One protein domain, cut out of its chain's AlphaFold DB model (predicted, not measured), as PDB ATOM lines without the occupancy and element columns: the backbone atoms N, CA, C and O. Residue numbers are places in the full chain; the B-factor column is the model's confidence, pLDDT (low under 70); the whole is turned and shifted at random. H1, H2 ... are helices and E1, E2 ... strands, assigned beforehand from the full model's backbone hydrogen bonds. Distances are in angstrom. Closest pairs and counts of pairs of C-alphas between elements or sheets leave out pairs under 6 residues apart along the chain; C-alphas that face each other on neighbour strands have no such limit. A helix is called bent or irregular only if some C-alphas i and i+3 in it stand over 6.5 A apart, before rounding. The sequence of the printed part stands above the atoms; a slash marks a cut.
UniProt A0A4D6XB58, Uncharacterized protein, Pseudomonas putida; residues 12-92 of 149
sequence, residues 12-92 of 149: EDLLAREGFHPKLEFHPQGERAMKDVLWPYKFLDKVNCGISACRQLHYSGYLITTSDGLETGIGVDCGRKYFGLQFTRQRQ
ATOM      1  N   GLU A  12      76.046  16.601  -5.300       95.62
ATOM      2  CA  GLU A  12      74.801  16.207  -5.951       95.62
ATOM      3  C   GLU A  12      74.201  17.346  -6.784       95.62
ATOM      4  O   GLU A  12      73.605  17.081  -7.824       95.62
ATOM      5  N   ASP A  13      74.434  18.607  -6.401       95.12
ATOM      6  CA  ASP A  13      73.970  19.770  -7.163       95.12
ATOM      7  C   ASP A  13      74.668  19.871  -8.527       95.12
ATOM      8  O   ASP A  13      74.090  20.381  -9.486       95.12
ATOM      9  N   LEU A  14      75.913  19.387  -8.628       95.44
ATOM     10  CA  LEU A  14      76.606  19.267  -9.909       95.44
ATOM     11  C   LEU A  14      76.083  18.068 -10.696       95.44
ATOM     12  O   LEU A  14      75.803  18.209 -11.881       95.44
ATOM     13  N   LEU A  15      75.908  16.916 -10.040       96.19
ATOM     14  CA  LEU A  15      75.407  15.687 -10.671       96.19
ATOM     15  C   LEU A  15      73.997  15.837 -11.253       96.19
ATOM     16  O   LEU A  15      73.674  15.182 -12.236       96.19
ATOM     17  N   ALA A  16      73.166  16.696 -10.663       95.69
ATOM     18  CA  ALA A  16      71.809  16.963 -11.131       95.69
ATOM     19  C   ALA A  16      71.751  17.794 -12.426       95.69
ATOM     20  O   ALA A  16      70.679  17.946 -13.013       95.69
ATOM     21  N   ARG A  17      72.873  18.368 -12.876       94.38
ATOM     22  CA  ARG A  17      72.921  19.169 -14.105       94.38
ATOM     23  C   ARG A  17      73.007  18.245 -15.313       94.38
ATOM     24  O   ARG A  17      73.917  17.431 -15.406       94.38
ATOM     25  N   GLU A  18      72.110  18.443 -16.275       93.31
ATOM     26  CA  GLU A  18      71.995  17.607 -17.480       93.31
ATOM     27  C   GLU A  18      73.316  17.461 -18.258       93.31
ATOM     28  O   GLU A  18      73.637  16.377 -18.732       93.31
ATOM     29  N   GLY A  19      74.112  18.532 -18.350       94.44
ATOM     30  CA  GLY A  19      75.394  18.526 -19.062       94.44
ATOM     31  C   GLY A  19      76.603  18.095 -18.229       94.44
ATOM     32  O   GLY A  19      77.724  18.143 -18.737       94.44
ATOM     33  N   PHE A  20      76.430  17.741 -16.952       97.81
ATOM     34  CA  PHE A  20      77.555  17.471 -16.062       97.81
ATOM     35  C   PHE A  20      78.030  16.027 -16.139       97.81
ATOM     36  O   PHE A  20      77.296  15.074 -15.882       97.81
ATOM     37  N   HIS A  21      79.326  15.875 -16.380       98.06
ATOM     38  CA  HIS A  21      80.004  14.594 -16.388       98.06
ATOM     39  C   HIS A  21      81.110  14.585 -15.326       98.06
ATOM     40  O   HIS A  21      82.064  15.355 -15.423       98.06
ATOM     41  N   PRO A  22      81.066  13.674 -14.334       97.12
ATOM     42  CA  PRO A  22      82.074  13.575 -13.269       97.12
ATOM     43  C   PRO A  22      83.505  13.312 -13.742       97.12
ATOM     44  O   PRO A  22      84.446  13.413 -12.951       97.12
ATOM     45  N   LYS A  23      83.661  12.855 -14.985       97.69
ATOM     46  CA  LYS A  23      84.923  12.486 -15.616       97.69
ATOM     47  C   LYS A  23      84.813  12.774 -17.111       97.69
ATOM     48  O   LYS A  23      83.959  12.194 -17.774       97.69
ATOM     49  N   LEU A  24      85.711  13.602 -17.630       96.62
ATOM     50  CA  LEU A  24      85.828  13.925 -19.048       96.62
ATOM     51  C   LEU A  24      87.282  13.794 -19.505       96.62
ATOM     52  O   LEU A  24      88.205  14.219 -18.808       96.62
ATOM     53  N   GLU A  25      87.466  13.232 -20.696       96.31
ATOM     54  CA  GLU A  25      88.712  13.328 -21.463       96.31
ATOM     55  C   GLU A  25      88.723  14.661 -22.211       96.31
ATOM     56  O   GLU A  25      87.880  14.885 -23.086       96.31
ATOM     57  N   PHE A  26      89.635  15.559 -21.833       95.56
ATOM     58  CA  PHE A  26      89.851  16.843 -22.497       95.56
ATOM     59  C   PHE A  26      91.255  17.383 -22.213       95.56
ATOM     60  O   PHE A  26      91.794  17.229 -21.114       95.56
ATOM     61  N   HIS A  27      91.838  18.049 -23.209       92.50
ATOM     62  CA  HIS A  27      93.203  18.568 -23.173       92.50
ATOM     63  C   HIS A  27      93.284  19.944 -23.846       92.50
ATOM     64  O   HIS A  27      92.463  20.241 -24.711       92.50
ATOM     65  N   PRO A  28      94.270  20.794 -23.507       90.38
ATOM     66  CA  PRO A  28      94.359  22.142 -24.079       90.38
ATOM     67  C   PRO A  28      94.547  22.161 -25.604       90.38
ATOM     68  O   PRO A  28      94.129  23.114 -26.251       90.38
ATOM     69  N   GLN A  29      95.155  21.116 -26.174       88.88
ATOM     70  CA  GLN A  29      95.353  20.927 -27.618       88.88
ATOM     71  C   GLN A  29      94.649  19.663 -28.151       88.88
ATOM     72  O   GLN A  29      95.018  19.153 -29.204       88.88
ATOM     73  N   GLY A  30      93.684  19.117 -27.403       89.00
ATOM     74  CA  GLY A  30      92.912  17.945 -27.826       89.00
ATOM     75  C   GLY A  30      91.670  18.319 -28.637       89.00
ATOM     76  O   GLY A  30      91.290  19.486 -28.696       89.00
ATOM     77  N   GLU A  31      90.996  17.311 -29.201       92.12
ATOM     78  CA  GLU A  31      89.700  17.484 -29.887       92.12
ATOM     79  C   GLU A  31      88.652  18.132 -28.969       92.12
ATOM     80  O   GLU A  31      87.941  19.062 -29.356       92.12
ATOM     81  N   ARG A  32      88.609  17.682 -27.707       94.94
ATOM     82  CA  ARG A  32      87.872  18.339 -26.630       94.94
ATOM     83  C   ARG A  32      88.825  19.211 -25.820       94.94
ATOM     84  O   ARG A  32      89.714  18.692 -25.142       94.94
ATOM     85  N   ALA A  33      88.594  20.520 -25.845       95.88
ATOM     86  CA  ALA A  33      89.346  21.509 -25.076       95.88
ATOM     87  C   ALA A  33      88.455  22.203 -24.037       95.88
ATOM     88  O   ALA A  33      87.229  22.193 -24.145       95.88
ATOM     89  N   MET A  34      89.066  22.820 -23.023       96.75
ATOM     90  CA  MET A  34      88.343  23.681 -22.082       96.75
ATOM     91  C   MET A  34      87.898  24.964 -22.793       96.75
ATOM     92  O   MET A  34      88.719  25.663 -23.393       96.75
ATOM     93  N   LYS A  35      86.614  25.300 -22.679       96.94
ATOM     94  CA  LYS A  35      86.020  26.492 -23.280       96.94
ATOM     95  C   LYS A  35      85.907  27.628 -22.267       96.94
ATOM     96  O   LYS A  35      86.662  28.598 -22.367       96.94
ATOM     97  N   ASP A  36      85.031  27.480 -21.272       97.62
ATOM     98  CA  ASP A  36      84.730  28.526 -20.293       97.62
ATOM     99  C   ASP A  36      84.793  28.021 -18.843       97.62
ATOM    100  O   ASP A  36      84.386  26.905 -18.528       97.62
ATOM    101  N   VAL A  37      85.267  28.869 -17.929       98.06
ATOM    102  CA  VAL A  37      85.032  28.735 -16.487       98.06
ATOM    103  C   VAL A  37      83.669  29.341 -16.179       98.06
ATOM    104  O   VAL A  37      83.432  30.504 -16.498       98.06
ATOM    105  N   LEU A  38      82.787  28.566 -15.547       95.81
ATOM    106  CA  LEU A  38      81.425  28.992 -15.243       95.81
ATOM    107  C   LEU A  38      81.306  29.545 -13.824       95.81
ATOM    108  O   LEU A  38      81.131  30.744 -13.631       95.81
ATOM    109  N   TRP A  39      81.399  28.670 -12.823       95.31
ATOM    110  CA  TRP A  39      80.984  28.977 -11.454       95.31
ATOM    111  C   TRP A  39      81.883  28.277 -10.436       95.31
ATOM    112  O   TRP A  39      82.274  27.131 -10.669       95.31
ATOM    113  N   PRO A  40      82.210  28.919  -9.304       96.38
ATOM    114  CA  PRO A  40      82.961  28.268  -8.246       96.38
ATOM    115  C   PRO A  40      82.070  27.297  -7.462       96.38
ATOM    116  O   PRO A  40      80.876  27.534  -7.280       96.38
ATOM    117  N   TYR A  41      82.674  26.242  -6.926       96.12
ATOM    118  CA  TYR A  41      82.062  25.366  -5.931       96.12
ATOM    119  C   TYR A  41      82.971  25.223  -4.710       96.12
ATOM    120  O   TYR A  41      84.201  25.328  -4.806       96.12
ATOM    121  N   LYS A  42      82.362  24.954  -3.555       95.69
ATOM    122  CA  LYS A  42      83.058  24.591  -2.322       95.69
ATOM    123  C   LYS A  42      82.180  23.640  -1.514       95.69
ATOM    124  O   LYS A  42      81.114  24.038  -1.063       95.69
ATOM    125  N   PHE A  43      82.663  22.425  -1.313       95.56
ATOM    126  CA  PHE A  43      81.966  21.346  -0.628       95.56
ATOM    127  C   PHE A  43      82.626  21.010   0.709       95.56
ATOM    128  O   PHE A  43      83.772  21.386   0.972       95.56
ATOM    129  N   LEU A  44      81.876  20.297   1.550       94.44
ATOM    130  CA  LEU A  44      82.364  19.763   2.821       94.44
ATOM    131  C   LEU A  44      83.235  18.521   2.627       94.44
ATOM    132  O   LEU A  44      84.227  18.371   3.333       94.44
ATOM    133  N   ASP A  45      82.904  17.693   1.639       94.56
ATOM    134  CA  ASP A  45      83.657  16.498   1.274       94.56
ATOM    135  C   ASP A  45      84.485  16.719   0.011       94.56
ATOM    136  O   ASP A  45      84.189  17.582  -0.823       94.56
ATOM    137  N   LYS A  46      85.555  15.932  -0.137       94.88
ATOM    138  CA  LYS A  46      86.379  16.002  -1.343       94.88
ATOM    139  C   LYS A  46      85.696  15.288  -2.502       94.88
ATOM    140  O   LYS A  46      85.252  14.153  -2.366       94.88
ATOM    141  N   VAL A  47      85.741  15.912  -3.671       95.69
ATOM    142  CA  VAL A  47      85.235  15.360  -4.929       95.69
ATOM    143  C   VAL A  47      86.377  15.139  -5.911       95.69
ATOM    144  O   VAL A  47      87.385  15.848  -5.881       95.69
ATOM    145  N   ASN A  48      86.240  14.145  -6.783       97.81
ATOM    146  CA  ASN A  48      87.251  13.862  -7.797       97.81
ATOM    147  C   ASN A  48      87.295  14.966  -8.857       97.81
ATOM    148  O   ASN A  48      86.260  15.414  -9.346       97.81
ATOM    149  N   CYS A  49      88.502  15.330  -9.283       98.00
ATOM    150  CA  CYS A  49      88.709  16.184 -10.440       98.00
ATOM    151  C   CYS A  49      88.092  15.552 -11.693       98.00
ATOM    152  O   CYS A  49      88.252  14.357 -11.968       98.00
ATOM    153  N   GLY A  50      87.428  16.394 -12.471       97.75
ATOM    154  CA  GLY A  50      86.798  16.066 -13.737       97.75
ATOM    155  C   GLY A  50      87.746  15.647 -14.846       97.75
ATOM    156  O   GLY A  50      87.356  14.885 -15.721       97.75
ATOM    157  N   ILE A  51      88.995  16.119 -14.802       97.50
ATOM    158  CA  ILE A  51      90.015  15.754 -15.789       97.50
ATOM    159  C   ILE A  51      90.321  14.264 -15.616       97.50
ATOM    160  O   ILE A  51      90.843  13.850 -14.571       97.50
ATOM    161  N   SER A  52      90.009  13.476 -16.644       96.00
ATOM    162  CA  SER A  52      90.226  12.025 -16.727       96.00
ATOM    163  C   SER A  52      91.612  11.592 -16.249       96.00
ATOM    164  O   SER A  52      91.719  10.657 -15.457       96.00
ATOM    165  N   ALA A  53      92.646  12.313 -16.684       93.06
ATOM    166  CA  ALA A  53      94.053  12.044 -16.415       93.06
ATOM    167  C   ALA A  53      94.551  12.574 -15.056       93.06
ATOM    168  O   ALA A  53      95.712  12.375 -14.712       93.06
ATOM    169  N   CYS A  54      93.719  13.292 -14.293       94.31
ATOM    170  CA  CYS A  54      94.119  13.885 -13.019       94.31
ATOM    171  C   CYS A  54      93.448  13.201 -11.829       94.31
ATOM    172  O   CYS A  54      94.139  12.696 -10.949       94.31
ATOM    173  N   ARG A  55      92.106  13.218 -11.787       95.75
ATOM    174  CA  ARG A  55      91.270  12.640 -10.711       95.75
ATOM    175  C   ARG A  55      91.647  13.027  -9.269       95.75
ATOM    176  O   ARG A  55      91.165  12.397  -8.337       95.75
ATOM    177  N   GLN A  56      92.460  14.064  -9.055       96.88
ATOM    178  CA  GLN A  56      92.814  14.524  -7.711       96.88
ATOM    179  C   GLN A  56      91.577  14.969  -6.926       96.88
ATOM    180  O   GLN A  56      90.612  15.475  -7.494       96.88
ATOM    181  N   LEU A  57      91.611  14.776  -5.612       97.38
ATOM    182  CA  LEU A  57      90.509  15.116  -4.719       97.38
ATOM    183  C   LEU A  57      90.538  16.604  -4.335       97.38
ATOM    184  O   LEU A  57      91.559  17.107  -3.864       97.38
ATOM    185  N   HIS A  58      89.402  17.293  -4.468       95.81
ATOM    186  CA  HIS A  58      89.265  18.725  -4.188       95.81
ATOM    187  C   HIS A  58      88.048  19.028  -3.312       95.81
ATOM    188  O   HIS A  58      86.974  18.486  -3.541       95.81
ATOM    189  N   TYR A  59      88.196  19.949  -2.356       96.06
ATOM    190  CA  TYR A  59      87.050  20.548  -1.652       96.06
ATOM    191  C   TYR A  59      86.416  21.689  -2.443       96.06
ATOM    192  O   TYR A  59      85.243  21.997  -2.283       96.06
ATOM    193  N   SER A  60      87.203  22.367  -3.271       96.75
ATOM    194  CA  SER A  60      86.771  23.562  -3.980       96.75
ATOM    195  C   SER A  60      87.407  23.642  -5.349       96.75
ATOM    196  O   SER A  60      88.542  23.203  -5.555       96.75
ATOM    197  N   GLY A  61      86.699  24.280  -6.261       97.38
ATOM    198  CA  GLY A  61      87.126  24.408  -7.633       97.38
ATOM    199  C   GLY A  61      86.102  25.172  -8.440       97.38
ATOM    200  O   GLY A  61      85.356  25.987  -7.899       97.38
ATOM    201  N   TYR A  62      86.091  24.916  -9.740       98.06
ATOM    202  CA  TYR A  62      85.172  25.556 -10.661       98.06
ATOM    203  C   TYR A  62      84.507  24.516 -11.546       98.06
ATOM    204  O   TYR A  62      85.142  23.555 -11.988       98.06
ATOM    205  N   LEU A  63      83.226  24.739 -11.805       97.75
ATOM    206  CA  LEU A  63      82.533  24.168 -12.942       97.75
ATOM    207  C   LEU A  63      83.087  24.824 -14.210       97.75
ATOM    208  O   LEU A  63      83.174  26.053 -14.285       97.75
ATOM    209  N   ILE A  64      83.468  24.011 -15.186       97.88
ATOM    210  CA  ILE A  64      83.921  24.458 -16.504       97.88
ATOM    211  C   ILE A  64      83.063  23.819 -17.587       97.88
ATOM    212  O   ILE A  64      82.432  22.792 -17.337       97.88
ATOM    213  N   THR A  65      83.086  24.401 -18.780       97.94
ATOM    214  CA  THR A  65      82.563  23.799 -20.007       97.94
ATOM    215  C   THR A  65      83.691  23.416 -20.946       97.94
ATOM    216  O   THR A  65      84.757  24.043 -20.974       97.94
ATOM    217  N   THR A  66      83.448  22.402 -21.758       97.94
ATOM    218  CA  THR A  66      84.314  22.013 -22.863       97.94
ATOM    219  C   THR A  66      83.812  22.580 -24.192       97.94
ATOM    220  O   THR A  66      82.725  23.158 -24.281       97.94
ATOM    221  N   SER A  67      84.633  22.479 -25.237       96.81
ATOM    222  CA  SER A  67      84.342  22.991 -26.584       96.81
ATOM    223  C   SER A  67      83.044  22.435 -27.181       96.81
ATOM    224  O   SER A  67      82.365  23.151 -27.913       96.81
ATOM    225  N   ASP A  68      82.677  21.207 -26.817       96.12
ATOM    226  CA  ASP A  68      81.450  20.503 -27.200       96.12
ATOM    227  C   ASP A  68      80.274  20.716 -26.227       96.12
ATOM    228  O   ASP A  68      79.225  20.100 -26.382       96.12
ATOM    229  N   GLY A  69      80.419  21.610 -25.245       96.44
ATOM    230  CA  GLY A  69      79.331  22.022 -24.355       96.44
ATOM    231  C   GLY A  69      79.106  21.134 -23.130       96.44
ATOM    232  O   GLY A  69      78.204  21.431 -22.352       96.44
ATOM    233  N   LEU A  70      79.925  20.100 -22.919       97.94
ATOM    234  CA  LEU A  70      79.869  19.285 -21.703       97.94
ATOM    235  C   LEU A  70      80.455  20.040 -20.510       97.94
ATOM    236  O   LEU A  70      81.339  20.883 -20.657       97.94
ATOM    237  N   GLU A  71      79.986  19.715 -19.311       98.12
ATOM    238  CA  GLU A  71      80.415  20.345 -18.070       98.12
ATOM    239  C   GLU A  71      81.159  19.371 -17.159       98.12
ATOM    240  O   GLU A  71      80.844  18.185 -17.082       98.12
ATOM    241  N   THR A  72      82.134  19.880 -16.405       98.31
ATOM    242  CA  THR A  72      82.764  19.120 -15.319       98.31
ATOM    243  C   THR A  72      83.359  20.037 -14.252       98.31
ATOM    244  O   THR A  72      83.653  21.204 -14.500       98.31
ATOM    245  N   GLY A  73      83.570  19.510 -13.044       97.88
ATOM    246  CA  GLY A  73      84.238  20.222 -11.956       97.88
ATOM    247  C   GLY A  73      85.746  19.978 -11.952       97.88
ATOM    248  O   GLY A  73      86.182  18.833 -12.044       97.88
ATOM    249  N   ILE A  74      86.561  21.024 -11.796       98.19
ATOM    250  CA  ILE A  74      88.024  20.902 -11.656       98.19
ATOM    251  C   ILE A  74      88.555  21.761 -10.509       98.19
ATOM    252  O   ILE A  74      88.012  22.829 -10.229       98.19
ATOM    253  N   GLY A  75      89.621  21.309  -9.844       97.94
ATOM    254  CA  GLY A  75      90.309  22.098  -8.820       97.94
ATOM    255  C   GLY A  75      91.095  23.270  -9.414       97.94
ATOM    256  O   GLY A  75      91.484  23.246 -10.581       97.94
ATOM    257  N   VAL A  76      91.373  24.291  -8.599       97.44
ATOM    258  CA  VAL A  76      92.103  25.503  -9.034       97.44
ATOM    259  C   VAL A  76      93.515  25.183  -9.506       97.44
ATOM    260  O   VAL A  76      93.923  25.635 -10.578       97.44
ATOM    261  N   ASP A  77      94.240  24.380  -8.730       96.94
ATOM    262  CA  ASP A  77      95.616  24.003  -9.053       96.94
ATOM    263  C   ASP A  77      95.667  23.139 -10.311       96.94
ATOM    264  O   ASP A  77      96.545  23.316 -11.151       96.94
ATOM    265  N   CYS A  78      94.668  22.272 -10.499       97.44
ATOM    266  CA  CYS A  78      94.510  21.487 -11.719       97.44
ATOM    267  C   CYS A  78      94.219  22.385 -12.922       97.44
ATOM    268  O   CYS A  78      94.922  22.311 -13.923       97.44
ATOM    269  N   GLY A  79      93.248  23.293 -12.820       96.94
ATOM    270  CA  GLY A  79      92.937  24.228 -13.899       96.94
ATOM    271  C   GLY A  79      94.149  25.071 -14.304       96.94
ATOM    272  O   GLY A  79      94.458  25.183 -15.489       96.94
ATOM    273  N   ARG A  80      94.909  25.590 -13.329       97.44
ATOM    274  CA  ARG A  80      96.148  26.333 -13.597       97.44
ATOM    275  C   ARG A  80      97.227  25.444 -14.219       97.44
ATOM    276  O   ARG A  80      97.881  25.880 -15.157       97.44
ATOM    277  N   LYS A  81      97.415  24.223 -13.716       96.75
ATOM    278  CA  LYS A  81      98.425  23.285 -14.224       96.75
ATOM    279  C   LYS A  81      98.164  22.888 -15.676       96.75
ATOM    280  O   LYS A  81      99.101  22.865 -16.463       96.75
ATOM    281  N   TYR A  82      96.918  22.566 -16.020       95.75
ATOM    282  CA  TYR A  82      96.572  22.060 -17.349       95.75
ATOM    283  C   TYR A  82      96.304  23.187 -18.358       95.75
ATOM    284  O   TYR A  82      96.737  23.080 -19.496       95.75
ATOM    285  N   PHE A  83      95.647  24.283 -17.961       96.19
ATOM    286  CA  PHE A  83      95.167  25.329 -18.887       96.19
ATOM    287  C   PHE A  83      95.806  26.709 -18.656       96.19
ATOM    288  O   PHE A  83      95.537  27.667 -19.385       96.19
ATOM    289  N   GLY A  84      96.662  26.841 -17.639       96.50
ATOM    290  CA  GLY A  84      97.511  28.010 -17.430       96.50
ATOM    291  C   GLY A  84      96.754  29.336 -17.345       96.50
ATOM    292  O   GLY A  84      95.871  29.554 -16.503       96.50
ATOM    293  N   LEU A  85      97.162  30.268 -18.206       96.69
ATOM    294  CA  LEU A  85      96.696  31.651 -18.192       96.69
ATOM    295  C   LEU A  85      95.233  31.793 -18.636       96.69
ATOM    296  O   LEU A  85      94.538  32.658 -18.102       96.69
ATOM    297  N   GLN A  86      94.755  30.949 -19.557       95.50
ATOM    298  CA  GLN A  86      93.359  30.977 -20.013       95.50
ATOM    299  C   GLN A  86      92.416  30.724 -18.833       95.50
ATOM    300  O   GLN A  86      91.579  31.576 -18.520       95.50
ATOM    301  N   PHE A  87      92.618  29.613 -18.119       97.88
ATOM    302  CA  PHE A  87      91.844  29.292 -16.922       97.88
ATOM    303  C   PHE A  87      91.966  30.390 -15.866       97.88
ATOM    304  O   PHE A  87      90.963  30.844 -15.325       97.88
ATOM    305  N   THR A  88      93.181  30.879 -15.607       98.06
ATOM    306  CA  THR A  88      93.412  31.898 -14.571       98.06
ATOM    307  C   THR A  88      92.642  33.194 -14.841       98.06
ATOM    308  O   THR A  88      92.040  33.738 -13.914       98.06
ATOM    309  N   ARG A  89      92.616  33.674 -16.092       98.06
ATOM    310  CA  ARG A  89      91.888  34.895 -16.478       98.06
ATOM    311  C   ARG A  89      90.376  34.717 -16.377       98.06
ATOM    312  O   ARG A  89      89.698  35.569 -15.807       98.06
ATOM    313  N   GLN A  90      89.845  33.612 -16.900       97.94
ATOM    314  CA  GLN A  90      88.406  33.349 -16.836       97.94
ATOM    315  C   GLN A  90      87.936  33.161 -15.390       97.94
ATOM    316  O   GLN A  90      86.945  33.761 -14.985       97.94
ATOM    317  N   ARG A  91      88.709  32.437 -14.576       97.25
ATOM    318  CA  ARG A  91      88.477  32.296 -13.136       97.25
ATOM    319  C   ARG A  91      88.391  33.649 -12.429       97.25
ATOM    320  O   ARG A  91      87.446  33.888 -11.692       97.25
ATOM    321  N   GLN A  92      89.343  34.554 -12.678       98.00
ATOM    322  CA  GLN A  92      89.330  35.901 -12.089       98.00
ATOM    323  C   GLN A  92      88.091  36.705 -12.500       98.00
ATOM    324  O   GLN A  92      87.497  37.380 -11.661       98.00
TER     325      GLN A  92
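What this domain is: This is residues 12 to 92 of the 149 residues of an uncharacterized protein of Pseudomonas putida (UniProt A0A4D6XB58). A small, strongly twisted antiparallel sheet, E1-E2-E3, with E1 and E2 sharply bent, has the kinked helix H2 over one face, in two layers. The tiny helix H1 only grazes the sheet. The printed part has 81 residues, with H1, E1, E2, E3, H2 along the chain; it is mixed and compact, radius of gyration of the C-alphas 11.3 A, spans 32 by 24 by 22 A.

Where its parts are: Find C-alpha 34 at (88.343, 23.681, -22.082): E1, residues 34 to 48, 17.4 A, bends at residue 45. E2, residues 57 to 66, 20.4 A, bends at residue 60. E3 is residues 71 to 75, 13.7 A. H2, residues 76 to 92, 11.2 A, is irregular, C-alphas 82 and 85 being 9.6 A apart, and it ends with C-alpha 92 at (89.330, 35.901, -12.089). H1 is residues 12 to 15, 4.8 A.

How they stand to each other: The strands form a meander, each the antiparallel neighbour of the one before; within hydrogen-bond range are N 38 and O 63, 2.8 A, and N 62 and O 74, 2.9 A. H2's height over the sheet is 8.1 A; its closest C-alphas to E1 are Gln 90 and Val 37, 5.7 A. H2 has 10 of 13 O i to N i+4 pairs within range; H1 is too short for any.

The domain as a whole: The farthest C-alphas, Glu 31 and Leu 44, are 33.6 A apart. The H1 to E1 link is long. The printed part has no cut; no printed residue is under 70 in pLDDT.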